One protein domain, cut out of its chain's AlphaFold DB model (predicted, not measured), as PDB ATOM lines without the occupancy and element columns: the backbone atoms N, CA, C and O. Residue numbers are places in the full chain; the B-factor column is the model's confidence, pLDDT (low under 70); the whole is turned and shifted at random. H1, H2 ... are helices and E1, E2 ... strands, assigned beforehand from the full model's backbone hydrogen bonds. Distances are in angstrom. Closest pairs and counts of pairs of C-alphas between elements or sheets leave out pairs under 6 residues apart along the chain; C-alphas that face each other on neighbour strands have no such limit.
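AT A GLANCE: This is residues 5 to 211 of the 258 residues of the protein "FAD_binding_2 domain-containing protein" of Cupriavidus sp. UYMMa02A (UniProt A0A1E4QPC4). A strongly twisted antiparallel sheet makes the core, with the long strand E5 as its spine: E3 and then E2 lie beside the first part of E5, E4 lies across from E3, and E1 pairs with the later part of E5. H4 covers one face over E4 and E5, H6 runs past the E2 edge and meets H4 near the first residues of both as an open V, H2 sits beside E1 and E5, and long loops fill much of the rest. The printed part has 207 residues, with eight named helices and five named strands in the order E1 H1 E2 H2 E3 H3 E4 H4 H5 H6 H7 H8 E5; the class is mixed, helices and strands, and under half of the residues, 99, are in named elements. The whole is compact, with a radius of gyration of the C-alphas of 15.9 A, and rounded, with spans of 42 by 39 by 34 A.

HOW THE PARTS SIT: The branched sheet begins with E1, residues 5 to 10, an edge strand antiparallel to E5, residues 198 to 210; N 7 and O 206 are 3.1 A apart, within hydrogen-bond range. H1, residues 11 to 16, is on the sheet at a height of 5.2 A, over none of its strands. E2, residues 32 to 35, is an edge strand antiparallel to E3, residues 71 to 76, with N 33 and O 74 2.9 A apart. H2, residues 49 to 57, stands at the sheet's level, 1.3 A in height; its closest C-alphas to E1 are those of His 50 and Arg 6, 4.8 A apart. E3 is also antiparallel to E5, with N 73 and O 201 2.9 A apart; E2 lies on one side of E3 and E5 on the other side. H3, residues 77 to 82, only grazes the sheet with its residues 77 to 80. E4, residues 99 to 102, is an edge strand antiparallel to E5, with N 100 and O 200 2.9 A apart. E5 has three neighbours: E1, beside residues 203 to 210, and E4, beside 198 to 201, lie on one side, and E3, beside 198 to 203, on the other side. H4, residues 105 to 118, lies over E4 and E5 at a height of 8.7 A, on the same face as H1, and runs slantwise to the strands, at 40 degrees to E5 on the local plane. H5, residues 120 to 123, is not on the sheet; it is close to H1 but not clearly touching, with the C-alphas of Ser 122 and Ile 15 7.3 A apart. H6, residues 132 to 149, only grazes the sheet; its residues 132 to 137 touch H4, the closest C-alphas being those of Thr 133 and Asp 106, 6.2 A apart, at a steep tilt of 53 degrees, opposite ways. H7, residues 161 to 165, and H8, residues 167 to 170, meet only through their link, and neither is on the sheet. Every O i to N i+4 pair is within hydrogen-bond range in H1, H3, H4, H6 and H7; H2 has 2 of 5, beside 5 of 6 O i to N i+3 pairs, and H5 and H8 are too short for an i+4 pair.

IN THESE COORDINATES: E1 begins at C-alpha 5, (147.653, 141.402, 146.153), and spans 16.5 A. H2 spans 14.0 A and E3 16.6 A. H4 spans 19.9 A from C-alpha 105 at (158.159, 173.633, 145.906), and H6, the longest helix, 25.6 A. E5 spans 35.5 A and ends at C-alpha 210, (142.758, 138.617, 147.550).

THE WHOLE: The C-alphas of Asn 62 and Gly 176, the two farthest apart, are 50.2 A from each other, while those of Trp 5 and Asn 211 are 6.0 A apart. The printed part has no cut. The long links are H1 to E2, E2 to H2, H2 to E3, H3 to E4, H6 to H7 and H8 to E5, the last with 27 residues. Mean pLDDT of the printed part is 92.1; residue 171 and residues 182 to 184 are under 70.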
ATOM      1  N   TRP A   5     146.849 140.735 147.167       81.12
ATOM      2  CA  TRP A   5     147.653 141.402 146.153       81.12
ATOM      3  C   TRP A   5     147.404 142.902 146.254       81.12
ATOM      4  O   TRP A   5     146.338 143.397 145.913       81.12
ATOM      5  N   ARG A   6     148.379 143.635 146.785       88.75
ATOM      6  CA  ARG A   6     148.273 145.082 146.977       88.75
ATOM      7  C   ARG A   6     148.751 145.819 145.737       88.75
ATOM      8  O   ARG A   6     149.660 145.336 145.073       88.75
ATOM      9  N   SER A   7     148.201 146.995 145.488       90.81
ATOM     10  CA  SER A   7     148.748 147.965 144.541       90.81
ATOM     11  C   SER A   7     148.538 149.372 145.083       90.81
ATOM     12  O   SER A   7     147.816 149.560 146.055       90.81
ATOM     13  N   GLN A   8     149.215 150.359 144.515       93.88
ATOM     14  CA  GLN A   8     148.914 151.754 144.819       93.88
ATOM     15  C   GLN A   8     147.835 152.251 143.866       93.88
ATOM     16  O   GLN A   8     147.822 151.865 142.702       93.88
ATOM     17  N   ILE A   9     146.971 153.129 144.351       94.75
ATOM     18  CA  ILE A   9     145.873 153.721 143.580       94.75
ATOM     19  C   ILE A   9     145.891 155.237 143.728       94.75
ATOM     20  O   ILE A   9     146.426 155.763 144.707       94.75
ATOM     21  N   VAL A  10     145.295 155.945 142.771       95.94
ATOM     22  CA  VAL A  10     145.065 157.388 142.894       95.94
ATOM     23  C   VAL A  10     143.976 157.616 143.945       95.94
ATOM     24  O   VAL A  10     142.861 157.117 143.809       95.94
ATOM     25  N   LEU A  11     144.295 158.368 145.004       95.19
ATOM     26  CA  LEU A  11     143.398 158.564 146.150       95.19
ATOM     27  C   LEU A  11     142.024 159.099 145.730       95.19
ATOM     28  O   LEU A  11     140.998 158.615 146.194       95.19
ATOM     29  N   GLU A  12     141.993 160.111 144.870       94.44
ATOM     30  CA  GLU A  12     140.739 160.774 144.505       94.44
ATOM     31  C   GLU A  12     139.850 159.905 143.618       94.44
ATOM     32  O   GLU A  12     138.631 159.923 143.776       94.44
ATOM     33  N   GLU A  13     140.440 159.073 142.757       92.94
ATOM     34  CA  GLU A  13     139.683 158.063 142.013       92.94
ATOM     35  C   GLU A  13     139.086 157.024 142.969       92.94
ATOM     36  O   GLU A  13     137.930 156.641 142.813       92.94
ATOM     37  N   ALA A  14     139.826 156.624 144.007       91.31
ATOM     38  CA  ALA A  14     139.332 155.712 145.040       91.31
ATOM     39  C   ALA A  14     138.195 156.310 145.889       91.31
ATOM     40  O   ALA A  14     137.363 155.578 146.417       91.31
ATOM     41  N   ILE A  15     138.152 157.640 146.031       91.75
ATOM     42  CA  ILE A  15     137.045 158.348 146.693       91.75
ATOM     43  C   ILE A  15     135.828 158.424 145.765       91.75
ATOM     44  O   ILE A  15     134.692 158.313 146.223       91.75
ATOM     45  N   GLN A  16     136.051 158.627 144.466       90.31
ATOM     46  CA  GLN A  16     134.982 158.781 143.485       90.31
ATOM     47  C   GLN A  16     134.327 157.447 143.097       90.31
ATOM     48  O   GLN A  16     133.118 157.400 142.852       90.31
ATOM     49  N   TYR A  17     135.107 156.368 143.024       87.44
ATOM     50  CA  TYR A  17     134.672 155.074 142.507       87.44
ATOM     51  C   TYR A  17     134.775 153.977 143.569       87.44
ATOM     52  O   TYR A  17     135.805 153.793 144.205       87.44
ATOM     53  N   HIS A  18     133.717 153.171 143.695       79.12
ATOM     54  CA  HIS A  18     133.684 152.008 144.596       79.12
ATOM     55  C   HIS A  18     134.585 150.855 144.121       79.12
ATOM     56  O   HIS A  18     134.973 150.000 144.912       79.12
ATOM     57  N   SER A  19     134.893 150.830 142.824       80.12
ATOM     58  CA  SER A  19     135.902 149.977 142.205       80.12
ATOM     59  C   SER A  19     136.771 150.885 141.356       80.12
ATOM     60  O   SER A  19     136.280 151.483 140.397       80.12
ATOM     61  N   VAL A  20     138.035 151.022 141.739       79.62
ATOM     62  CA  VAL A  20     138.973 151.915 141.055       79.62
ATOM     63  C   VAL A  20     139.182 151.397 139.629       79.62
ATOM     64  O   VAL A  20     139.368 150.193 139.450       79.62
ATOM     65  N   PRO A  21     139.104 152.258 138.601       72.88
ATOM     66  CA  PRO A  21     139.197 151.810 137.214       72.88
ATOM     67  C   PRO A  21     140.594 151.305 136.836       72.88
ATOM     68  O   PRO A  21     140.713 150.513 135.902       72.88
ATOM     69  N   ASN A  22     141.644 151.768 137.522       84.44
ATOM     70  CA  ASN A  22     143.014 151.344 137.272       84.44
ATOM     71  C   ASN A  22     143.882 151.457 138.532       84.44
ATOM     72  O   ASN A  22     143.617 152.268 139.418       84.44
ATOM     73  N   ASP A  23     144.948 150.664 138.568       88.44
ATOM     74  CA  ASP A  23     145.971 150.708 139.602       88.44
ATOM     75  C   ASP A  23     147.278 151.293 139.054       88.44
ATOM     76  O   ASP A  23     147.607 151.193 137.869       88.44
ATOM     77  N   VAL A  24     148.108 151.827 139.945       90.88
ATOM     78  CA  VAL A  24     149.457 152.304 139.624       90.88
ATOM     79  C   VAL A  24     150.440 151.132 139.673       90.88
ATOM     80  O   VAL A  24     151.228 150.985 140.613       90.88
ATOM     81  N   TRP A  25     150.408 150.294 138.633       86.06
ATOM     82  CA  TRP A  25     151.296 149.133 138.464       86.06
ATOM     83  C   TRP A  25     152.778 149.518 138.497       86.06
ATOM     84  O   TRP A  25     153.564 148.985 139.286       86.06
ATOM     85  N   GLN A  26     153.148 150.512 137.697       86.56
ATOM     86  CA  GLN A  26     154.459 151.141 137.728       86.56
ATOM     87  C   GLN A  26     154.263 152.656 137.614       86.56
ATOM     88  O   GLN A  26     153.543 153.102 136.721       86.56
ATOM     89  N   PRO A  27     154.864 153.479 138.491       90.56
ATOM     90  CA  PRO A  27     154.807 154.922 138.344       90.56
ATOM     91  C   PRO A  27     155.533 155.304 137.067       90.56
ATOM     92  O   PRO A  27     156.668 154.877 136.842       90.56
ATOM     93  N   GLN A  28     154.885 156.111 136.245       90.50
ATOM     94  CA  GLN A  28     155.429 156.566 134.974       90.50
ATOM     95  C   GLN A  28     156.454 157.678 135.202       90.50
ATOM     96  O   GLN A  28     156.328 158.428 136.168       90.50
ATOM     97  N   GLY A  29     157.461 157.787 134.333       89.69
ATOM     98  CA  GLY A  29     158.482 158.837 134.431       89.69
ATOM     99  C   GLY A  29     159.839 158.398 134.968       89.69
ATOM    100  O   GLY A  29     159.935 157.576 135.875       89.69
ATOM    101  N   ASP A  30     160.904 158.976 134.429       90.62
ATOM    102  CA  ASP A  30     162.278 158.894 134.941       90.62
ATOM    103  C   ASP A  30     162.601 160.058 135.902       90.62
ATOM    104  O   ASP A  30     163.351 159.872 136.862       90.62
ATOM    105  N   SER A  31     161.963 161.214 135.689       94.00
ATOM    106  CA  SER A  31     162.104 162.468 136.446       94.00
ATOM    107  C   SER A  31     160.955 162.620 137.449       94.00
ATOM    108  O   SER A  31     160.143 163.545 137.397       94.00
ATOM    109  N   MET A  32     160.839 161.628 138.331       95.44
ATOM    110  CA  MET A  32     159.774 161.536 139.329       95.44
ATOM    111  C   MET A  32     160.255 160.832 140.590       95.44
ATOM    112  O   MET A  32     161.120 159.953 140.521       95.44
ATOM    113  N   ILE A  33     159.656 161.186 141.723       97.94
ATOM    114  CA  ILE A  33     159.908 160.584 143.035       97.94
ATOM    115  C   ILE A  33     158.593 160.370 143.783       97.94
ATOM    116  O   ILE A  33     157.581 160.998 143.474       97.94
ATOM    117  N   VAL A  34     158.602 159.488 144.781       98.31
ATOM    118  CA  VAL A  34     157.462 159.300 145.689       98.31
ATOM    119  C   VAL A  34     157.909 159.586 147.113       98.31
ATOM    120  O   VAL A  34     158.830 158.938 147.613       98.31
ATOM    121  N   VAL A  35     157.250 160.540 147.769       98.56
ATOM    122  CA  VAL A  35     157.592 160.970 149.131       98.56
ATOM    123  C   VAL A  35     156.451 160.748 150.120       98.56
ATOM    124  O   VAL A  35     155.283 160.678 149.738       98.56
ATOM    125  N   ASN A  36     156.784 160.630 151.402       98.12
ATOM    126  CA  ASN A  36     155.821 160.549 152.500       98.12
ATOM    127  C   ASN A  36     155.370 161.938 152.992       98.12
ATOM    128  O   ASN A  36     155.787 162.966 152.456       98.12
ATOM    129  N   ARG A  37     154.548 161.986 154.055       97.12
ATOM    130  CA  ARG A  37     154.061 163.251 154.653       97.12
ATOM    131  C   ARG A  37     155.160 164.179 155.188       97.12
ATOM    132  O   ARG A  37     154.879 165.342 155.477       97.12
ATOM    133  N   HIS A  38     156.382 163.666 155.336       97.81
ATOM    134  CA  HIS A  38     157.570 164.389 155.796       97.81
ATOM    135  C   HIS A  38     158.469 164.842 154.637       97.81
ATOM    136  O   HIS A  38     159.524 165.409 154.887       97.81
ATOM    137  N   GLY A  39     158.076 164.609 153.380       97.94
ATOM    138  CA  GLY A  39     158.843 165.025 152.199       97.94
ATOM    139  C   GLY A  39     160.026 164.113 151.879       97.94
ATOM    140  O   GLY A  39     160.899 164.500 151.109       97.94
ATOM    141  N   GLN A  40     160.063 162.907 152.455       98.06
ATOM    142  CA  GLN A  40     161.158 161.949 152.304       98.06
ATOM    143  C   GLN A  40     160.761 160.791 151.388       98.06
ATOM    144  O   GLN A  40     159.650 160.265 151.493       98.06
ATOM    145  N   ARG A  41     161.683 160.351 150.523       97.94
ATOM    146  CA  ARG A  41     161.538 159.082 149.789       97.94
ATOM    147  C   ARG A  41     161.559 157.909 150.766       97.94
ATOM    148  O   ARG A  41     162.274 157.939 151.763       97.94
ATOM    149  N   VAL A  42     160.786 156.870 150.462       96.31
ATOM    150  CA  VAL A  42     160.616 155.707 151.356       96.31
ATOM    151  C   VAL A  42     160.862 154.357 150.684       96.31
ATOM    152  O   VAL A  42     160.958 153.341 151.369       96.31
ATOM    153  N   PHE A  43     160.957 154.322 149.353       95.94
ATOM    154  CA  PHE A  43     161.240 153.111 148.586       95.94
ATOM    155  C   PHE A  43     161.798 153.430 147.194       95.94
ATOM    156  O   PHE A  43     161.720 154.558 146.713       95.94
ATOM    157  N   ASN A  44     162.277 152.390 146.505       96.31
ATOM    158  CA  ASN A  44     162.553 152.421 145.069       96.31
ATOM    159  C   ASN A  44     161.239 152.487 144.277       96.31
ATOM    160  O   ASN A  44     160.456 151.533 144.284       96.31
ATOM    161  N   GLU A  45     160.996 153.601 143.585       95.50
ATOM    162  CA  GLU A  45     159.733 153.859 142.890       95.50
ATOM    163  C   GLU A  45     159.427 152.868 141.763       95.50
ATOM    164  O   GLU A  45     158.268 152.724 141.380       95.50
ATOM    165  N   LYS A  46     160.440 152.160 141.252       93.56
ATOM    166  CA  LYS A  46     160.304 151.183 140.162       93.56
ATOM    167  C   LYS A  46     160.122 149.744 140.627       93.56
ATOM    168  O   LYS A  46     159.903 148.873 139.790       93.56
ATOM    169  N   ARG A  47     160.123 149.514 141.944       92.69
ATOM    170  CA  ARG A  47     159.844 148.208 142.549       92.69
ATOM    171  C   ARG A  47     158.440 147.706 142.176       92.69
ATOM    172  O   ARG A  47     157.548 148.492 141.849       92.69
ATOM    173  N   ASN A  48     158.212 146.397 142.272       90.81
ATOM    174  CA  ASN A  48     156.900 145.802 142.024       90.81
ATOM    175  C   ASN A  48     155.802 146.446 142.883       90.81
ATOM    176  O   ASN A  48     155.983 146.735 144.068       90.81
ATOM    177  N   TYR A  49     154.642 146.639 142.257       89.62
ATOM    178  CA  TYR A  49     153.448 147.255 142.840       89.62
ATOM    179  C   TYR A  49     153.088 146.686 144.220       89.62
ATOM    180  O   TYR A  49     152.807 147.452 145.140       89.62
ATOM    181  N   HIS A  50     153.183 145.362 144.387       89.88
ATOM    182  CA  HIS A  50     152.854 144.693 145.643       89.88
ATOM    183  C   HIS A  50     153.719 145.166 146.810       89.88
ATOM    184  O   HIS A  50     153.186 145.466 147.880       89.88
ATOM    185  N   ASP A  51     155.038 145.243 146.627       90.44
ATOM    186  CA  ASP A  51     155.943 145.624 147.710       90.44
ATOM    187  C   ASP A  51     155.924 147.131 147.968       90.44
ATOM    188  O   ASP A  51     155.941 147.538 149.130       90.44
ATOM    189  N   ARG A  52     155.761 147.965 146.929       92.69
ATOM    190  CA  ARG A  52     155.551 149.416 147.111       92.69
ATOM    191  C   ARG A  52     154.303 149.699 147.943       92.69
ATOM    192  O   ARG A  52     154.351 150.478 148.892       92.69
ATOM    193  N   ALA A  53     153.206 149.002 147.658       92.88
ATOM    194  CA  ALA A  53     151.953 149.185 148.381       92.88
ATOM    195  C   ALA A  53     152.036 148.768 149.864       92.88
ATOM    196  O   ALA A  53     151.315 149.311 150.699       92.88
ATOM    197  N   ARG A  54     152.947 147.855 150.241       92.00
ATOM    198  CA  ARG A  54     153.146 147.459 151.651       92.00
ATOM    199  C   ARG A  54     153.671 148.590 152.524       92.00
ATOM    200  O   ARG A  54     153.378 148.600 153.718       92.00
ATOM    201  N   VAL A  55     154.416 149.529 151.943       94.31
ATOM    202  CA  VAL A  55     155.042 150.634 152.681       94.31
ATOM    203  C   VAL A  55     154.002 151.566 153.310       94.31
ATOM    204  O   VAL A  55     154.273 152.140 154.363       94.31
ATOM    205  N   HIS A  56     152.785 151.629 152.756       95.19
ATOM    206  CA  HIS A  56     151.672 152.388 153.338       95.19
ATOM    207  C   HIS A  56     151.249 151.906 154.732       95.19
ATOM    208  O   HIS A  56     150.677 152.670 155.502       95.19
ATOM    209  N   HIS A  57     151.528 150.645 155.075       92.62
ATOM    210  CA  HIS A  57     151.179 150.062 156.374       92.62
ATOM    211  C   HIS A  57     152.306 150.173 157.408       92.62
ATOM    212  O   HIS A  57     152.207 149.577 158.482       92.62
ATOM    213  N   HIS A  58     153.389 150.885 157.090       94.06
ATOM    214  CA  HIS A  58     154.442 151.158 158.056       94.06
ATOM    215  C   HIS A  58     153.908 152.070 159.166       94.06
ATOM    216  O   HIS A  58     153.450 153.177 158.887       94.06
ATOM    217  N   TYR A  59     153.972 151.581 160.403       95.06
ATOM    218  CA  TYR A  59     153.606 152.315 161.609       95.06
ATOM    219  C   TYR A  59     154.874 152.730 162.351       95.06
ATOM    220  O   TYR A  59     155.716 151.874 162.639       95.06
ATOM    221  N   ASP A  60     154.989 154.014 162.673       94.62
ATOM    222  CA  ASP A  60     156.030 154.527 163.556       94.62
ATOM    223  C   ASP A  60     155.531 154.461 165.013       94.62
ATOM    224  O   ASP A  60     154.625 155.214 165.384       94.62
ATOM    225  N   PRO A  61     156.100 153.586 165.866       95.19
ATOM    226  CA  PRO A  61     155.671 153.456 167.253       95.19
ATOM    227  C   PRO A  61     156.070 154.645 168.134       95.19
ATOM    228  O   PRO A  61     155.450 154.840 169.176       95.19
ATOM    229  N   ASN A  62     157.078 155.432 167.748       95.62
ATOM    230  CA  ASN A  62     157.546 156.565 168.548       95.62
ATOM    231  C   ASN A  62     156.652 157.791 168.361       95.62
ATOM    232  O   ASN A  62     156.431 158.545 169.304       95.62
ATOM    233  N   GLN A  63     156.147 157.980 167.143       92.25
ATOM    234  CA  GLN A  63     155.246 159.080 166.789       92.25
ATOM    235  C   GLN A  63     153.769 158.657 166.774       92.25
ATOM    236  O   GLN A  63     152.888 159.493 166.593       92.25
ATOM    237  N   ALA A  64     153.501 157.364 166.986       93.31
ATOM    238  CA  ALA A  64     152.177 156.756 166.951       93.31
ATOM    239  C   ALA A  64     151.383 157.091 165.674       93.31
ATOM    240  O   ALA A  64     150.188 157.386 165.718       93.31
ATOM    241  N   GLU A  65     152.054 157.047 164.521       93.50
ATOM    242  CA  GLU A  65     151.476 157.452 163.240       93.50
ATOM    243  C   GLU A  65     151.800 156.482 162.100       93.50
ATOM    244  O   GLU A  65     152.727 155.676 162.166       93.50
ATOM    245  N   PHE A  66     151.040 156.599 161.010       95.06
ATOM    246  CA  PHE A  66     151.361 155.984 159.725       95.06
ATOM    247  C   PHE A  66     151.953 157.057 158.800       95.06
ATOM    248  O   PHE A  66     151.202 157.690 158.047       95.06
ATOM    249  N   PRO A  67     153.282 157.292 158.810       95.38
ATOM    250  CA  PRO A  67     153.888 158.387 158.040       95.38
ATOM    251  C   PRO A  67     153.675 158.228 156.527       95.38
ATOM    252  O   PRO A  67     153.677 159.209 155.783       95.38
ATOM    253  N   ASN A  68     153.448 156.987 156.089       96.62
ATOM    254  CA  ASN A  68     153.300 156.594 154.693       96.62
ATOM    255  C   ASN A  68     151.847 156.275 154.315       96.62
ATOM    256  O   ASN A  68     151.628 155.718 153.243       96.62
ATOM    257  N   GLN A  69     150.859 156.565 155.177       95.25
ATOM    258  CA  GLN A  69     149.454 156.227 154.903       95.25
ATOM    259  C   GLN A  69     149.024 156.730 153.522       95.25
ATOM    260  O   GLN A  69     148.448 155.967 152.750       95.25
ATOM    261  N   LEU A  70     149.384 157.969 153.189       97.25
ATOM    262  CA  LEU A  70     149.348 158.500 151.832       97.25
ATOM    263  C   LEU A  70     150.767 158.836 151.389       97.25
ATOM    264  O   LEU A  70     151.613 159.221 152.199       97.25
ATOM    265  N   LEU A  71     151.008 158.697 150.092       98.12
ATOM    266  CA  LEU A  71     152.274 159.048 149.466       98.12
ATOM    267  C   LEU A  71     152.036 160.031 148.327       98.12
ATOM    268  O   LEU A  71     150.982 160.033 147.701       98.12
ATOM    269  N   PHE A  72     153.027 160.861 148.048       98.38
ATOM    270  CA  PHE A  72     152.935 161.947 147.086       98.38
ATOM    271  C   PHE A  72     153.877 161.637 145.928       98.38
ATOM    272  O   PHE A  72     155.098 161.711 146.076       98.38
ATOM    273  N   MET A  73     153.313 161.225 144.791       98.19
ATOM    274  CA  MET A  73     154.058 161.052 143.547       98.19
ATOM    275  C   MET A  73     154.286 162.423 142.929       98.19
ATOM    276  O   MET A  73     153.343 163.030 142.428       98.19
ATOM    277  N   ILE A  74     155.531 162.882 142.954       98.38
ATOM    278  CA  ILE A  74     155.949 164.192 142.464       98.38
ATOM    279  C   ILE A  74     156.734 164.010 141.171       98.38
ATOM    280  O   ILE A  74     157.613 163.150 141.082       98.38
ATOM    281  N   TYR A  75     156.418 164.818 140.167       97.56
ATOM    282  CA  TYR A  75     157.068 164.788 138.862       97.56
ATOM    283  C   TYR A  75     157.090 166.177 138.224       97.56
ATOM    284  O   TYR A  75     156.336 167.069 138.612       97.56
ATOM    285  N   ASP A  76     157.977 166.371 137.257       96.12
ATOM    286  CA  ASP A  76     158.169 167.649 136.576       96.12
ATOM    287  C   ASP A  76     157.454 167.726 135.215       96.12
ATOM    288  O   ASP A  76     156.838 166.768 134.732       96.12
ATOM    289  N   GLN A  77     157.563 168.888 134.568       94.94
ATOM    290  CA  GLN A  77     157.022 169.121 133.230       94.94
ATOM    291  C   GLN A  77     157.562 168.148 132.174       94.94
ATOM    292  O   GLN A  77     156.817 167.757 131.273       94.94
ATOM    293  N   ARG A  78     158.833 167.729 132.272       93.25
ATOM    294  CA  ARG A  78     159.411 166.734 131.355       93.25
ATOM    295  C   ARG A  78     158.639 165.426 131.447       93.25
ATOM    296  O   ARG A  78     158.200 164.910 130.422       93.25
ATOM    297  N   THR A  79     158.442 164.912 132.657       93.62
ATOM    298  CA  THR A  79     157.695 163.672 132.874       93.62
ATOM    299  C   THR A  79     156.233 163.813 132.449       93.62
ATOM    300  O   THR A  79     155.699 162.909 131.806       93.62
ATOM    301  N   ALA A  80     155.604 164.959 132.732       94.50
ATOM    302  CA  ALA A  80     154.222 165.238 132.344       94.50
ATOM    303  C   ALA A  80     154.004 165.192 130.819       94.50
ATOM    304  O   ALA A  80     152.998 164.666 130.348       94.50
ATOM    305  N   GLU A  81     154.944 165.730 130.039       92.81
ATOM    306  CA  GLU A  81     154.865 165.740 128.574       92.81
ATOM    307  C   GLU A  81     155.292 164.401 127.960       92.81
ATOM    308  O   GLU A  81     154.620 163.895 127.060       92.81
ATOM    309  N   LEU A  82     156.393 163.820 128.445       91.75
ATOM    310  CA  LEU A  82     156.988 162.617 127.865       91.75
ATOM    311  C   LEU A  82     156.157 161.363 128.156       91.75
ATOM    312  O   LEU A  82     156.052 160.494 127.297       91.75
ATOM    313  N   TYR A  83     155.532 161.278 129.331       91.62
ATOM    314  CA  TYR A  83     154.756 160.110 129.762       91.62
ATOM    315  C   TYR A  83     153.254 160.383 129.880       91.62
ATOM    316  O   TYR A  83     152.528 159.572 130.457       91.62
ATOM    317  N   GLY A  84     152.775 161.498 129.323       92.19
ATOM    318  CA  GLY A  84     151.353 161.822 129.317       92.19
ATOM    319  C   GLY A  84     150.502 160.679 128.750       92.19
ATOM    320  O   GLY A  84     150.884 159.996 127.798       92.19
ATOM    321  N   GLY A  85     149.324 160.458 129.322       89.50
ATOM    322  CA  GLY A  85     148.371 159.438 128.872       89.50
ATOM    323  C   GLY A  85     148.681 158.022 129.360       89.50
ATOM    324  O   GLY A  85     147.830 157.148 129.226       89.50
ATOM    325  N   ASN A  86     149.844 157.802 129.977       90.50
ATOM    326  CA  ASN A  86     150.113 156.589 130.736       90.50
ATOM    327  C   ASN A  86     149.640 156.808 132.180       90.50
ATOM    328  O   ASN A  86     150.191 157.649 132.893       90.50
ATOM    329  N   HIS A  87     148.636 156.052 132.633       90.62
ATOM    330  CA  HIS A  87     148.117 156.169 134.000       90.62
ATOM    331  C   HIS A  87     149.255 156.009 135.040       90.62
ATOM    332  O   HIS A  87     150.084 155.103 134.892       90.62
ATOM    333  N   PRO A  88     149.335 156.869 136.079       92.88
ATOM    334  CA  PRO A  88     148.356 157.888 136.485       92.88
ATOM    335  C   PRO A  88     148.580 159.288 135.880       92.88
ATOM    336  O   PRO A  88     147.875 160.228 136.246       92.88
ATOM    337  N   ILE A  89     149.535 159.467 134.963       93.75
ATOM    338  CA  ILE A  89     149.816 160.771 134.348       93.75
ATOM    339  C   ILE A  89     148.783 161.053 133.240       93.75
ATOM    340  O   ILE A  89     148.694 160.291 132.272       93.75
ATOM    341  N   PRO A  90     148.005 162.148 133.330       92.81
ATOM    342  CA  PRO A  90     147.020 162.486 132.304       92.81
ATOM    343  C   PRO A  90     147.668 162.826 130.960       92.81
ATOM    344  O   PRO A  90     148.843 163.170 130.874       92.81
ATOM    345  N   GLU A  91     146.885 162.763 129.883       91.44
ATOM    346  CA  GLU A  91     147.360 163.090 128.531       91.44
ATOM    347  C   GLU A  91     147.876 164.527 128.395       91.44
ATOM    348  O   GLU A  91     148.830 164.770 127.651       91.44
ATOM    349  N   LYS A  92     147.251 165.467 129.104       88.88
ATOM    350  CA  LYS A  92     147.684 166.862 129.181       88.88
ATOM    351  C   LYS A  92     148.191 167.150 130.592       88.88
ATOM    352  O   LYS A  92     147.551 166.691 131.541       88.88
ATOM    353  N   PRO A  93     149.271 167.934 130.758       82.56
ATOM    354  CA  PRO A  93     149.689 168.409 132.074       82.56
ATOM    355  C   PRO A  93     148.522 169.102 132.793       82.56
ATOM    356  O   PRO A  93     147.780 169.855 132.165       82.56
ATOM    357  N   ALA A  94     148.317 168.785 134.077       79.56
ATOM    358  CA  ALA A  94     147.148 169.211 134.865       79.56
ATOM    359  C   ALA A  94     145.769 168.890 134.233       79.56
ATOM    360  O   ALA A  94     144.760 169.498 134.577       79.56
ATOM    361  N   GLY A  95     145.706 167.929 133.307       80.06
ATOM    362  CA  GLY A  95     144.487 167.585 132.573       80.06
ATOM    363  C   GLY A  95     143.492 166.715 133.342       80.06
ATOM    364  O   GLY A  95     142.391 166.493 132.848       80.06
ATOM    365  N   ALA A  96     143.865 166.216 134.524       89.62
ATOM    366  CA  ALA A  96     142.997 165.427 135.391       89.62
ATOM    367  C   ALA A  96     142.777 166.131 136.741       89.62
ATOM    368  O   ALA A  96     143.713 166.739 137.265       89.62
ATOM    369  N   PRO A  97     141.573 166.023 137.337       92.25
ATOM    370  CA  PRO A  97     141.201 166.758 138.553       92.25
ATOM    371  C   PRO A  97     142.039 166.383 139.786       92.25
ATOM    372  O   PRO A  97     142.186 167.201 140.699       92.25
ATOM    373  N   TYR A  98     142.608 165.174 139.785       94.44
ATOM    374  CA  TYR A  98     143.459 164.644 140.849       94.44
ATOM    375  C   TYR A  98     144.921 165.103 140.770       94.44
ATOM    376  O   TYR A  98     145.709 164.794 141.664       94.44
ATOM    377  N   VAL A  99     145.314 165.807 139.701       97.31
ATOM    378  CA  VAL A  99     146.668 166.351 139.571       97.31
ATOM    379  C   VAL A  99     146.736 167.707 140.257       97.31
ATOM    380  O   VAL A  99     146.000 168.636 139.934       97.31
ATOM    381  N   ILE A 100     147.667 167.819 141.193       97.88
ATOM    382  CA  ILE A 100     148.000 169.049 141.903       97.88
ATOM    383  C   ILE A 100     149.215 169.655 141.205       97.88
ATOM    384  O   ILE A 100     150.129 168.917 140.848       97.88
ATOM    385  N   ALA A 101     149.242 170.969 141.002       97.75
ATOM    386  CA  ALA A 101     150.344 171.655 140.330       97.75
ATOM    387  C   ALA A 101     150.867 172.828 141.167       97.75
ATOM    388  O   ALA A 101     150.116 173.429 141.936       97.75
ATOM    389  N   GLY A 102     152.143 173.160 140.992       96.88
ATOM    390  CA  GLY A 102     152.767 174.344 141.575       96.88
ATOM    391  C   GLY A 102     154.067 174.708 140.862       96.88
ATOM    392  O   GLY A 102     154.841 173.830 140.487       96.88
ATOM    393  N   ASP A 103     154.316 176.005 140.685       96.69
ATOM    394  CA  ASP A 103     155.500 176.508 139.965       96.69
ATOM    395  C   ASP A 103     156.793 176.415 140.789       96.69
ATOM    396  O   ASP A 103     157.897 176.387 140.247       96.69
ATOM    397  N   THR A 104     156.656 176.343 142.113       97.38
ATOM    398  CA  THR A 104     157.746 176.187 143.081       97.38
ATOM    399  C   THR A 104     157.403 175.086 144.082       97.38
ATOM    400  O   THR A 104     156.241 174.689 144.208       97.38
ATOM    401  N   TRP A 105     158.394 174.611 144.840       96.88
ATOM    402  CA  TRP A 105     158.159 173.633 145.906       96.88
ATOM    403  C   TRP A 105     157.202 174.154 146.983       96.88
ATOM    404  O   TRP A 105     156.345 173.398 147.433       96.88
ATOM    405  N   ASP A 106     157.287 175.440 147.339       97.25
ATOM    406  CA  ASP A 106     156.361 176.076 148.286       97.25
ATOM    407  C   ASP A 106     154.930 176.117 147.745       97.25
ATOM    408  O   ASP A 106     153.987 175.760 148.454       97.25
ATOM    409  N   ALA A 107     154.761 176.501 146.474       97.88
ATOM    410  CA  ALA A 107     153.452 176.532 145.832       97.88
ATOM    411  C   ALA A 107     152.841 175.125 145.746       97.88
ATOM    412  O   ALA A 107     151.666 174.939 146.068       97.88
ATOM    413  N   LEU A 108     153.647 174.124 145.376       98.00
ATOM    414  CA  LEU A 108     153.208 172.733 145.314       98.00
ATOM    415  C   LEU A 108     152.827 172.206 146.703       98.00
ATOM    416  O   LEU A 108     151.756 171.626 146.858       98.00
ATOM    417  N   ALA A 109     153.658 172.431 147.723       98.31
ATOM    418  CA  ALA A 109     153.380 171.999 149.091       98.31
ATOM    419  C   ALA A 109     152.105 172.652 149.649       98.31
ATOM    420  O   ALA A 109     151.270 171.963 150.238       98.31
ATOM    421  N   GLY A 110     151.911 173.952 149.404       98.38
ATOM    422  CA  GLY A 110     150.682 174.663 149.762       98.38
ATOM    423  C   GLY A 110     149.446 174.079 149.072       98.38
ATOM    424  O   GLY A 110     148.428 173.840 149.723       98.38
ATOM    425  N   ALA A 111     149.545 173.768 147.776       98.25
ATOM    426  CA  ALA A 111     148.456 173.153 147.020       98.25
ATOM    427  C   ALA A 111     148.140 171.720 147.493       98.25
ATOM    428  O   ALA A 111     146.968 171.349 147.588       98.25
ATOM    429  N   ILE A 112     149.159 170.926 147.848       98.31
ATOM    430  CA  ILE A 112     148.979 169.593 148.442       98.31
ATOM    431  C   ILE A 112     148.281 169.705 149.800       98.31
ATOM    432  O   ILE A 112     147.316 168.984 150.049       98.31
ATOM    433  N   GLN A 113     148.722 170.622 150.665       98.31
ATOM    434  CA  GLN A 113     148.110 170.837 151.976       98.31
ATOM    435  C   GLN A 113     146.637 171.256 151.850       98.31
ATOM    436  O   GLN A 113     145.784 170.674 152.518       98.31
ATOM    437  N   ALA A 114     146.320 172.185 150.943       98.12
ATOM    438  CA  ALA A 114     144.942 172.586 150.660       98.12
ATOM    439  C   ALA A 114     144.091 171.412 150.139       98.12
ATOM    440  O   ALA A 114     142.935 171.253 150.533       98.12
ATOM    441  N   ARG A 115     144.665 170.541 149.294       97.81
ATOM    442  CA  ARG A 115     143.969 169.338 148.815       97.81
ATOM    443  C   ARG A 115     143.700 168.345 149.944       97.81
ATOM    444  O   ARG A 115     142.592 167.827 150.037       97.81
ATOM    445  N   LEU A 116     144.672 168.099 150.820       97.56
ATOM    446  CA  LEU A 116     144.495 167.220 151.980       97.56
ATOM    447  C   LEU A 116     143.411 167.736 152.936       97.56
ATOM    448  O   LEU A 116     142.647 166.937 153.475       97.56
ATOM    449  N   GLU A 117     143.309 169.055 153.114       97.38
ATOM    450  CA  GLU A 117     142.253 169.685 153.916       97.38
ATOM    451  C   GLU A 117     140.867 169.479 153.300       97.38
ATOM    452  O   GLU A 117     139.943 169.057 154.003       97.38
ATOM    453  N   ALA A 118     140.738 169.678 151.985       97.25
ATOM    454  CA  ALA A 118     139.501 169.416 151.253       97.25
ATOM    455  C   ALA A 118     139.076 167.936 151.323       97.25
ATOM    456  O   ALA A 118     137.886 167.634 151.372       97.25
ATOM    457  N   LEU A 119     140.043 167.015 151.377       96.19
ATOM    458  CA  LEU A 119     139.815 165.568 151.458       96.19
ATOM    459  C   LEU A 119     139.837 165.019 152.895       96.19
ATOM    460  O   LEU A 119     139.824 163.803 153.081       96.19
ATOM    461  N   SER A 120     139.860 165.879 153.917       95.62
ATOM    462  CA  SER A 120     140.083 165.487 155.321       95.62
ATOM    463  C   SER A 120     139.124 164.412 155.842       95.62
ATOM    464  O   SER A 120     139.546 163.536 156.600       95.62
ATOM    465  N   ALA A 121     137.863 164.430 155.392       94.19
ATOM    466  CA  ALA A 121     136.859 163.421 155.729       94.19
ATOM    467  C   ALA A 121     137.239 162.007 155.247       94.19
ATOM    468  O   ALA A 121     136.925 161.027 155.917       94.19
ATOM    469  N   SER A 122     137.950 161.904 154.122       92.62
ATOM    470  CA  SER A 122     138.377 160.634 153.519       92.62
ATOM    471  C   SER A 122     139.804 160.237 153.902       92.62
ATOM    472  O   SER A 122     140.159 159.064 153.825       92.62
ATOM    473  N   THR A 123     140.642 161.191 154.313       92.19
ATOM    474  CA  THR A 123     142.060 160.951 154.643       92.19
ATOM    475  C   THR A 123     142.324 160.775 156.138       92.19
ATOM    476  O   THR A 123     143.471 160.575 156.536       92.19
ATOM    477  N   GLY A 124     141.289 160.858 156.980       91.06
ATOM    478  CA  GLY A 124     141.437 160.806 158.437       91.06
ATOM    479  C   GLY A 124     142.131 162.044 159.011       91.06
ATOM    480  O   GLY A 124     142.782 161.959 160.048       91.06
ATOM    481  N   GLY A 125     142.033 163.187 158.322       92.69
ATOM    482  CA  GLY A 125     142.660 164.440 158.748       92.69
ATOM    483  C   GLY A 125     144.182 164.486 158.577       92.69
ATOM    484  O   GLY A 125     144.839 165.278 159.255       92.69
ATOM    485  N   MET A 126     144.753 163.663 157.690       93.69
ATOM    486  CA  MET A 126     146.185 163.697 157.383       93.69
ATOM    487  C   MET A 126     146.621 165.088 156.890       93.69
ATOM    488  O   MET A 126     145.945 165.722 156.083       93.69
ATOM    489  N   ARG A 127     147.788 165.545 157.360       96.25
ATOM    490  CA  ARG A 127     148.413 166.826 156.987       96.25
ATOM    491  C   ARG A 127     149.890 166.635 156.665       96.25
ATOM    492  O   ARG A 127     150.529 165.737 157.225       96.25
ATOM    493  N   LEU A 128     150.449 167.500 155.825       97.56
ATOM    494  CA  LEU A 128     151.897 167.565 155.642       97.56
ATOM    495  C   LEU A 128     152.573 168.004 156.947       97.56
ATOM    496  O   LEU A 128     151.992 168.736 157.751       97.56
ATOM    497  N   ALA A 129     153.792 167.526 157.182       96.94
ATOM    498  CA  ALA A 129     154.586 167.976 158.317       96.94
ATOM    499  C   ALA A 129     155.086 169.421 158.100       96.94
ATOM    500  O   ALA A 129     155.343 169.802 156.956       96.94
ATOM    501  N   PRO A 130     155.311 170.219 159.165       95.25
ATOM    502  CA  PRO A 130     155.771 171.607 159.037       95.25
ATOM    503  C   PRO A 130     157.065 171.790 158.224       95.25
ATOM    504  O   PRO A 130     157.257 172.829 157.605       95.25
ATOM    505  N   GLY A 131     157.944 170.780 158.202       96.50
ATOM    506  CA  GLY A 131     159.206 170.786 157.450       96.50
ATOM    507  C   GLY A 131     159.136 170.158 156.053       96.50
ATOM    508  O   GLY A 131     160.185 169.963 155.440       96.50
ATOM    509  N   PHE A 132     157.942 169.815 155.551       98.19
ATOM    510  CA  PHE A 132     157.774 169.061 154.304       98.19
ATOM    511  C   PHE A 132     158.508 169.700 153.123       98.19
ATOM    512  O   PHE A 132     159.254 169.012 152.435       98.19
ATOM    513  N   THR A 133     158.341 171.007 152.895       97.88
ATOM    514  CA  THR A 133     158.932 171.669 151.722       97.88
ATOM    515  C   THR A 133     160.458 171.652 151.754       97.88
ATOM    516  O   THR A 133     161.095 171.369 150.741       97.88
ATOM    517  N   GLN A 134     161.056 171.896 152.925       98.12
ATOM    518  CA  GLN A 134     162.508 171.857 153.092       98.12
ATOM    519  C   GLN A 134     163.045 170.437 152.871       98.12
ATOM    520  O   GLN A 134     164.000 170.246 152.118       98.12
ATOM    521  N   ALA A 135     162.404 169.437 153.481       98.31
ATOM    522  CA  ALA A 135     162.776 168.036 153.323       98.31
ATOM    523  C   ALA A 135     162.603 167.547 151.875       98.31
ATOM    524  O   ALA A 135     163.447 166.802 151.371       98.31
ATOM    525  N   LEU A 136     161.557 168.008 151.184       98.25
ATOM    526  CA  LEU A 136     161.340 167.739 149.769       98.25
ATOM    527  C   LEU A 136     162.463 168.337 148.919       98.25
ATOM    528  O   LEU A 136     163.009 167.635 148.073       98.25
ATOM    529  N   GLY A 137     162.857 169.588 149.173       97.62
ATOM    530  CA  GLY A 137     163.976 170.232 148.481       97.62
ATOM    531  C   GLY A 137     165.276 169.431 148.610       97.62
ATOM    532  O   GLY A 137     165.896 169.097 147.600       97.62
ATOM    533  N   THR A 138     165.636 169.021 149.831       98.19
ATOM    534  CA  THR A 138     166.804 168.155 150.078       98.19
ATOM    535  C   THR A 138     166.679 166.800 149.375       98.19
ATOM    536  O   THR A 138     167.649 166.293 148.808       98.19
ATOM    537  N   THR A 139     165.482 166.212 149.371       98.31
ATOM    538  CA  THR A 139     165.213 164.932 148.706       98.31
ATOM    539  C   THR A 139     165.383 165.033 147.191       98.31
ATOM    540  O   THR A 139     166.014 164.164 146.587       98.31
ATOM    541  N   VAL A 140     164.866 166.097 146.572       98.06
ATOM    542  CA  VAL A 140     165.008 166.349 145.133       98.06
ATOM    543  C   VAL A 140     166.466 166.617 144.772       98.06
ATOM    544  O   VAL A 140     166.966 166.043 143.809       98.06
ATOM    545  N   GLU A 141     167.178 167.428 145.555       97.94
ATOM    546  CA  GLU A 141     168.599 167.703 145.329       97.94
ATOM    547  C   GLU A 141     169.433 166.415 145.357       97.94
ATOM    548  O   GLU A 141     170.228 166.157 144.443       97.94
ATOM    549  N   ARG A 142     169.193 165.560 146.360       98.00
ATOM    550  CA  ARG A 142     169.859 164.263 146.509       98.00
ATOM    551  C   ARG A 142     169.533 163.320 145.346       98.00
ATOM    552  O   ARG A 142     170.454 162.783 144.728       98.00
ATOM    553  N   PHE A 143     168.255 163.185 144.979       97.81
ATOM    554  CA  PHE A 143     167.829 162.377 143.830       97.81
ATOM    555  C   PHE A 143     168.436 162.875 142.512       97.81
ATOM    556  O   PHE A 143     168.944 162.081 141.721       97.81
ATOM    557  N   ASN A 144     168.455 164.187 142.283       97.19
ATOM    558  CA  ASN A 144     169.065 164.780 141.095       97.19
ATOM    559  C   ASN A 144     170.574 164.500 141.043       97.19
ATOM    560  O   ASN A 144     171.120 164.235 139.969       97.19
ATOM    561  N   GLY A 145     171.248 164.506 142.198       97.12
ATOM    562  CA  GLY A 145     172.626 164.041 142.342       97.12
ATOM    563  C   GLY A 145     172.797 162.601 141.862       97.12
ATOM    564  O   GLY A 145     173.650 162.339 141.011       97.12
ATOM    565  N   PHE A 146     171.951 161.690 142.331       96.94
ATOM    566  CA  PHE A 146     171.958 160.290 141.906       96.94
ATOM    567  C   PHE A 146     171.681 160.112 140.417       96.94
ATOM    568  O   PHE A 146     172.396 159.369 139.749       96.94
ATOM    569  N   ALA A 147     170.703 160.831 139.867       95.44
ATOM    570  CA  ALA A 147     170.343 160.743 138.457       95.44
ATOM    571  C   ALA A 147     171.495 161.196 137.541       95.44
ATOM    572  O   ALA A 147     171.765 160.558 136.523       95.44
ATOM    573  N   ARG A 148     172.257 162.229 137.937       95.12
ATOM    574  CA  ARG A 148     173.478 162.651 137.220       95.12
ATOM    575  C   ARG A 148     174.588 161.593 137.251       95.12
ATOM    576  O   ARG A 148     175.332 161.445 136.277       95.12
ATOM    577  N   HIS A 149     174.715 160.858 138.353       94.62
ATOM    578  CA  HIS A 149     175.721 159.800 138.497       94.62
ATOM    579  C   HIS A 149     175.264 158.452 137.921       94.62
ATOM    580  O   HIS A 149     176.113 157.643 137.553       94.62
ATOM    581  N   GLY A 150     173.954 158.246 137.770       94.81
ATOM    582  CA  GLY A 150     173.332 157.002 137.319       94.81
ATOM    583  C   GLY A 150     173.089 155.977 138.429       94.81
ATOM    584  O   GLY A 150     172.746 154.841 138.124       94.81
ATOM    585  N   LYS A 151     173.265 156.347 139.703       96.62
ATOM    586  CA  LYS A 151     173.194 155.412 140.831       96.62
ATOM    587  C   LYS A 151     172.425 156.013 141.999       96.62
ATOM    588  O   LYS A 151     172.851 157.018 142.559       96.62
ATOM    589  N   ASP A 152     171.314 155.377 142.362       97.44
ATOM    590  CA  ASP A 152     170.534 155.693 143.562       97.44
ATOM    591  C   ASP A 152     171.120 154.965 144.771       97.44
ATOM    592  O   ASP A 152     170.916 153.763 144.945       97.44
ATOM    593  N   GLU A 153     171.862 155.686 145.605       97.50
ATOM    594  CA  GLU A 153     172.493 155.101 146.791       97.50
ATOM    595  C   GLU A 153     171.501 154.841 147.932       97.50
ATOM    596  O   GLU A 153     171.806 154.048 148.820       97.50
ATOM    597  N   ASP A 154     170.313 155.453 147.892       97.06
ATOM    598  CA  ASP A 154     169.315 155.303 148.955       97.06
ATOM    599  C   ASP A 154     168.474 154.038 148.766       97.06
ATOM    600  O   ASP A 154     168.279 153.268 149.705       97.06
ATOM    601  N   PHE A 155     167.968 153.813 147.548       97.00
ATOM    602  CA  PHE A 155     167.017 152.728 147.283       97.00
ATOM    603  C   PHE A 155     167.384 151.839 146.095       97.00
ATOM    604  O   PHE A 155     166.619 150.925 145.769       97.00
ATOM    605  N   GLN A 156     168.547 152.057 145.472       96.56
ATOM    606  CA  GLN A 156     169.053 151.213 144.385       96.56
ATOM    607  C   GLN A 156     168.081 151.143 143.190       96.56
ATOM    608  O   GLN A 156     167.899 150.093 142.568       96.56
ATOM    609  N   ARG A 157     167.403 152.257 142.883       95.06
ATOM    610  CA  ARG A 157     166.538 152.400 141.708       95.06
ATOM    611  C   ARG A 157     167.313 152.166 140.409       95.06
ATOM    612  O   ARG A 157     168.274 152.870 140.108       95.06
ATOM    613  N   GLY A 158     166.853 151.197 139.621       92.81
ATOM    614  CA  GLY A 158     167.467 150.814 138.346       92.81
ATOM    615  C   GLY A 158     168.554 149.743 138.451       92.81
ATOM    616  O   GLY A 158     169.079 149.336 137.422       92.81
ATOM    617  N   GLU A 159     168.864 149.249 139.654       93.62
ATOM    618  CA  GLU A 159     169.854 148.174 139.867       93.62
ATOM    619  C   GLU A 159     169.242 146.766 139.727       93.62
ATOM    620  O   GLU A 159     169.954 145.764 139.676       93.62
ATOM    621  N   PHE A 160     167.911 146.662 139.677       92.12
ATOM    622  CA  PHE A 160     167.201 145.387 139.585       92.12
ATOM    623  C   PHE A 160     166.598 145.202 138.196       92.12
ATOM    624  O   PHE A 160     166.006 146.130 137.650       92.12
ATOM    625  N   ALA A 161     166.658 143.974 137.668       90.56
ATOM    626  CA  ALA A 161     166.090 143.632 136.359       90.56
ATOM    627  C   ALA A 161     164.618 144.058 136.230       90.56
ATOM    628  O   ALA A 161     164.234 144.643 135.222       90.56
ATOM    629  N   TYR A 162     163.829 143.873 137.296       88.69
ATOM    630  CA  TYR A 162     162.429 144.298 137.348       88.69
ATOM    631  C   TYR A 162     162.243 145.783 136.995       88.69
ATOM    632  O   TYR A 162     161.364 146.121 136.205       88.69
ATOM    633  N   ASP A 163     163.089 146.664 137.535       90.00
ATOM    634  CA  ASP A 163     162.977 148.112 137.341       90.00
ATOM    635  C   ASP A 163     163.144 148.492 135.859       90.00
ATOM    636  O   ASP A 163     162.504 149.428 135.374       90.00
ATOM    637  N   LEU A 164     163.997 147.749 135.148       88.44
ATOM    638  CA  LEU A 164     164.385 147.990 133.760       88.44
ATOM    639  C   LEU A 164     163.445 147.302 132.763       88.44
ATOM    640  O   LEU A 164     163.055 147.910 131.768       88.44
ATOM    641  N   GLU A 165     163.065 146.053 133.029       87.19
ATOM    642  CA  GLU A 165     162.252 145.223 132.130       87.19
ATOM    643  C   GLU A 165     160.790 145.668 132.073       87.19
ATOM    644  O   GLU A 165     160.152 145.559 131.028       87.19
ATOM    645  N   TYR A 166     160.254 146.205 133.173       82.56
ATOM    646  CA  TYR A 166     158.859 146.652 133.225       82.56
ATOM    647  C   TYR A 166     158.650 148.017 132.558       82.56
ATOM    648  O   TYR A 166     157.568 148.283 132.035       82.56
ATOM    649  N   ARG A 167     159.699 148.848 132.487       80.62
ATOM    650  CA  ARG A 167     159.661 150.175 131.852       80.62
ATOM    651  C   ARG A 167     159.045 150.155 130.437       80.62
ATOM    652  O   ARG A 167     158.104 150.914 130.216       80.62
ATOM    653  N   PRO A 168     159.499 149.319 129.478       77.69
ATOM    654  CA  PRO A 168     158.903 149.278 128.139       77.69
ATOM    655  C   PRO A 168     157.497 148.661 128.090       77.69
ATOM    656  O   PRO A 168     156.801 148.857 127.097       77.69
ATOM    657  N   LEU A 169     157.073 147.915 129.117       78.81
ATOM    658  CA  LEU A 169     155.780 147.222 129.129       78.81
ATOM    659  C   LEU A 169     154.626 148.127 129.570       78.81
ATOM    660  O   LEU A 169     153.519 147.986 129.059       78.81
ATOM    661  N   PHE A 170     154.877 149.039 130.514       73.06
ATOM    662  CA  PHE A 170     153.811 149.792 131.184       73.06
ATOM    663  C   PHE A 170     153.786 151.287 130.862       73.06
ATOM    664  O   PHE A 170     152.839 151.960 131.263       73.06
ATOM    665  N   GLY A 171     154.765 151.818 130.124       69.81
ATOM    666  CA  GLY A 171     154.721 153.215 129.701       69.81
ATOM    667  C   GLY A 171     155.856 153.605 128.777       69.81
ATOM    668  O   GLY A 171     156.944 153.983 129.216       69.81
ATOM    669  N   LEU A 172     155.572 153.567 127.476       78.62
ATOM    670  CA  LEU A 172     156.497 154.085 126.481       78.62
ATOM    671  C   LEU A 172     156.471 155.620 126.486       78.62
ATOM    672  O   LEU A 172     155.390 156.217 126.566       78.62
ATOM    673  N   PRO A 173     157.644 156.266 126.384       86.62
ATOM    674  CA  PRO A 173     157.712 157.703 126.194       86.62
ATOM    675  C   PRO A 173     157.056 158.080 124.859       86.62
ATOM    676  O   PRO A 173     157.245 157.415 123.837       86.62
ATOM    677  N   ARG A 174     156.282 159.166 124.859       87.44
ATOM    678  CA  ARG A 174     155.655 159.721 123.659       87.44
ATOM    679  C   ARG A 174     156.712 160.164 122.655       87.44
ATOM    680  O   ARG A 174     157.690 160.824 123.003       87.44
ATOM    681  N   GLN A 175     156.466 159.864 121.385       84.50
ATOM    682  CA  GLN A 175     157.260 160.406 120.286       84.50
ATOM    683  C   GLN A 175     156.819 161.835 119.948       84.50
ATOM    684  O   GLN A 175     155.679 162.221 120.200       84.50
ATOM    685  N   GLY A 176     157.726 162.626 119.372       81.12
ATOM    686  CA  GLY A 176     157.415 163.981 118.900       81.12
ATOM    687  C   GLY A 176     157.228 165.031 119.999       81.12
ATOM    688  O   GLY A 176     156.797 166.142 119.703       81.12
ATOM    689  N   THR A 177     157.555 164.717 121.257       84.25
ATOM    690  CA  THR A 177     157.661 165.745 122.305       84.25
ATOM    691  C   THR A 177     158.975 166.516 122.154       84.25
ATOM    692  O   THR A 177     159.922 166.033 121.532       84.25
ATOM    693  N   ARG A 178     159.071 167.708 122.757       85.88
ATOM    694  CA  ARG A 178     160.336 168.470 122.813       85.88
ATOM    695  C   ARG A 178     161.443 167.754 123.602       85.88
ATOM    696  O   ARG A 178     162.590 168.192 123.578       85.88
ATOM    697  N   TRP A 179     161.100 166.679 124.311       82.88
ATOM    698  CA  TRP A 179     162.011 165.879 125.108       82.88
ATOM    699  C   TRP A 179     162.354 164.584 124.375       82.88
ATOM    700  O   TRP A 179     161.477 163.828 123.962       82.88
ATOM    701  N   GLY A 180     163.645 164.287 124.266       75.25
ATOM    702  CA  GLY A 180     164.079 162.939 123.923       75.25
ATOM    703  C   GLY A 180     163.947 162.001 125.123       75.25
ATOM    704  O   GLY A 180     164.104 162.433 126.275       75.25
ATOM    705  N   ASP A 181     163.775 160.706 124.850       74.38
ATOM    706  CA  ASP A 181     164.028 159.631 125.819       74.38
ATOM    707  C   ASP A 181     165.544 159.467 126.058       74.38
ATOM    708  O   ASP A 181     166.141 158.410 125.859       74.38
ATOM    709  N   SER A 182     166.219 160.570 126.388       65.69
ATOM    710  CA  SER A 182     167.627 160.560 126.756       65.69
ATOM    711  C   SER A 182     167.710 160.150 128.220       65.69
ATOM    712  O   SER A 182     167.677 160.980 129.122       65.69
ATOM    713  N   ALA A 183     167.766 158.841 128.432       64.19
ATOM    714  CA  ALA A 183     167.695 158.152 129.718       64.19
ATOM    715  C   ALA A 183     168.880 158.433 130.680       64.19
ATOM    716  O   ALA A 183     169.061 157.727 131.666       64.19
ATOM    717  N   GLY A 184     169.735 159.423 130.395       69.62
ATOM    718  CA  GLY A 184     170.953 159.675 131.164       69.62
ATOM    719  C   GLY A 184     171.845 158.430 131.270       69.62
ATOM    720  O   GLY A 184     171.933 157.626 130.345       69.62
ATOM    721  N   LYS A 185     172.524 158.271 132.413       86.50
ATOM    722  CA  LYS A 185     173.326 157.071 132.724       86.50
ATOM    723  C   LYS A 185     172.487 155.898 133.238       86.50
ATOM    724  O   LYS A 185     172.973 154.773 133.239       86.50
ATOM    725  N   ASN A 186     171.263 156.156 133.698       89.12
ATOM    726  CA  ASN A 186     170.368 155.156 134.268       89.12
ATOM    727  C   ASN A 186     168.955 155.378 133.717       89.12
ATOM    728  O   ASN A 186     168.346 156.403 134.015       89.12
ATOM    729  N   PRO A 187     168.390 154.413 132.971       88.94
ATOM    730  CA  PRO A 187     167.194 154.637 132.167       88.94
ATOM    731  C   PRO A 187     165.905 154.856 132.958       88.94
ATOM    732  O   PRO A 187     164.874 155.190 132.374       88.94
ATOM    733  N   VAL A 188     165.939 154.659 134.274       91.06
ATOM    734  CA  VAL A 188     164.808 154.933 135.159       91.06
ATOM    735  C   VAL A 188     165.022 156.167 136.030       91.06
ATOM    736  O   VAL A 188     164.213 156.406 136.929       91.06
ATOM    737  N   MET A 189     166.080 156.947 135.792       93.12
ATOM    738  CA  MET A 189     166.424 158.127 136.579       93.12
ATOM    739  C   MET A 189     166.879 159.281 135.696       93.12
ATOM    740  O   MET A 189     167.888 159.197 135.001       93.12
ATOM    741  N   PHE A 190     166.190 160.406 135.820       94.56
ATOM    742  CA  PHE A 190     166.602 161.652 135.195       94.56
ATOM    743  C   PHE A 190     166.378 162.810 136.179       94.56
ATOM    744  O   PHE A 190     165.412 162.762 136.944       94.56
ATOM    745  N   PRO A 191     167.278 163.811 136.249       95.62
ATOM    746  CA  PRO A 191     167.121 164.908 137.197       95.62
ATOM    747  C   PRO A 191     165.815 165.675 136.959       95.62
ATOM    748  O   PRO A 191     165.538 166.066 135.826       95.62
ATOM    749  N   LEU A 192     165.051 165.935 138.023       95.81
ATOM    750  CA  LEU A 192     163.912 166.850 137.961       95.81
ATOM    751  C   LEU A 192     164.392 168.255 137.587       95.81
ATOM    752  O   LEU A 192     165.458 168.689 138.040       95.81
ATOM    753  N   GLN A 193     163.583 168.968 136.804       94.38
ATOM    754  CA  GLN A 193     163.864 170.347 136.404       94.38
ATOM    755  C   GLN A 193     164.071 171.286 137.601       94.38
ATOM    756  O   GLN A 193     163.392 171.193 138.625       94.38
ATOM    757  N   GLU A 194     165.011 172.223 137.455       91.88
ATOM    758  CA  GLU A 194     165.310 173.236 138.478       91.88
ATOM    759  C   GLU A 194     164.199 174.277 138.634       91.88
ATOM    760  O   GLU A 194     164.065 174.885 139.694       91.88
ATOM    761  N   GLN A 195     163.422 174.498 137.575       91.69
ATOM    762  CA  GLN A 195     162.250 175.358 137.587       91.69
ATOM    763  C   GLN A 195     161.016 174.526 137.259       91.69
ATOM    764  O   GLN A 195     161.076 173.609 136.437       91.69
ATOM    765  N   GLY A 196     159.907 174.857 137.918       91.06
ATOM    766  CA  GLY A 196     158.621 174.244 137.648       91.06
ATOM    767  C   GLY A 196     158.084 174.564 136.243       91.06
ATOM    768  O   GLY A 196     158.731 175.239 135.437       91.06
ATOM    769  N   PRO A 197     156.870 174.090 135.938       95.81
ATOM    770  CA  PRO A 197     155.898 173.570 136.895       95.81
ATOM    771  C   PRO A 197     156.208 172.149 137.381       95.81
ATOM    772  O   PRO A 197     156.722 171.300 136.645       95.81
ATOM    773  N   TYR A 198     155.842 171.902 138.635       97.50
ATOM    774  CA  TYR A 198     155.851 170.594 139.275       97.50
ATOM    775  C   TYR A 198     154.429 170.107 139.491       97.50
ATOM    776  O   TYR A 198     153.500 170.895 139.687       97.50
ATOM    777  N   TYR A 199     154.278 168.792 139.509       98.25
ATOM    778  CA  TYR A 199     153.002 168.123 139.664       98.25
ATOM    779  C   TYR A 199     153.064 167.099 140.785       98.25
ATOM    780  O   TYR A 199     154.112 166.512 141.051       98.25
ATOM    781  N   CYS A 200     151.922 166.863 141.420       98.19
ATOM    782  CA  CYS A 200     151.752 165.860 142.452       98.19
ATOM    783  C   CYS A 200     150.456 165.073 142.241       98.19
ATOM    784  O   CYS A 200     149.402 165.646 141.968       98.19
ATOM    785  N   ILE A 201     150.536 163.756 142.431       98.00
ATOM    786  CA  ILE A 201     149.394 162.841 142.521       98.00
ATOM    787  C   ILE A 201     149.453 162.160 143.888       98.00
ATOM    788  O   ILE A 201     150.498 161.635 144.283       98.00
ATOM    789  N   ILE A 202     148.336 162.161 144.615       97.94
ATOM    790  CA  ILE A 202     148.247 161.495 145.919       97.94
ATOM    791  C   ILE A 202     147.945 160.011 145.703       97.94
ATOM    792  O   ILE A 202     146.923 159.646 145.122       97.94
ATOM    793  N   LEU A 203     148.843 159.163 146.194       97.31
ATOM    794  CA  LEU A 203     148.752 157.712 146.152       97.31
ATOM    795  C   LEU A 203     148.245 157.167 147.490       97.31
ATOM    796  O   LEU A 203     148.721 157.556 148.560       97.31
ATOM    797  N   ALA A 204     147.319 156.220 147.411       95.38
ATOM    798  CA  ALA A 204     146.735 155.513 148.542       95.38
ATOM    799  C   ALA A 204     146.998 153.996 148.444       95.38
ATOM    800  O   ALA A 204     147.269 153.485 147.350       95.38
ATOM    801  N   PRO A 205     146.919 153.256 149.567       93.12
ATOM    802  CA  PRO A 205     146.981 151.804 149.534       93.12
ATOM    803  C   PRO A 205     145.716 151.238 148.880       93.12
ATOM    804  O   PRO A 205     144.606 151.472 149.352       93.12
ATOM    805  N   GLY A 206     145.899 150.458 147.822       90.19
ATOM    806  CA  GLY A 206     144.859 149.712 147.128       90.19
ATOM    807  C   GLY A 206     145.083 148.203 147.196       90.19
ATOM    808  O   GLY A 206     146.122 147.699 147.641       90.19
ATOM    809  N   THR A 207     144.075 147.455 146.757       86.94
ATOM    810  CA  THR A 207     144.115 145.994 146.652       86.94
ATOM    811  C   THR A 207     143.593 145.590 145.283       86.94
ATOM    812  O   THR A 207     142.470 145.936 144.943       86.94
ATOM    813  N   LEU A 208     144.415 144.853 144.540       84.69
ATOM    814  CA  LEU A 208     144.085 144.267 143.243       84.69
ATOM    815  C   LEU A 208     143.125 143.094 143.401       84.69
ATOM    816  O   LEU A 208     142.106 143.005 142.731       84.69
ATOM    817  N   ASP A 209     143.491 142.170 144.286       82.12
ATOM    818  CA  ASP A 209     142.722 140.965 144.557       82.12
ATOM    819  C   ASP A 209     143.144 140.386 145.913       82.12
ATOM    820  O   ASP A 209     144.176 140.746 146.493       82.12
ATOM    821  N   THR A 210     142.360 139.458 146.430       81.94
ATOM    822  CA  THR A 210     142.758 138.617 147.550       81.94
ATOM    823  C   THR A 210     143.684 137.508 147.064       81.94
ATOM    824  O   THR A 210     143.537 136.971 145.974       81.94
ATOM    825  N   ASN A 211     144.680 137.163 147.874       79.19
ATOM    826  CA  ASN A 211     145.543 136.009 147.612       79.19
ATOM    827  C   ASN A 211     145.401 134.928 148.691       79.19
ATOM    828  O   ASN A 211     146.171 133.971 148.720       79.19
TER     829      ASN A 211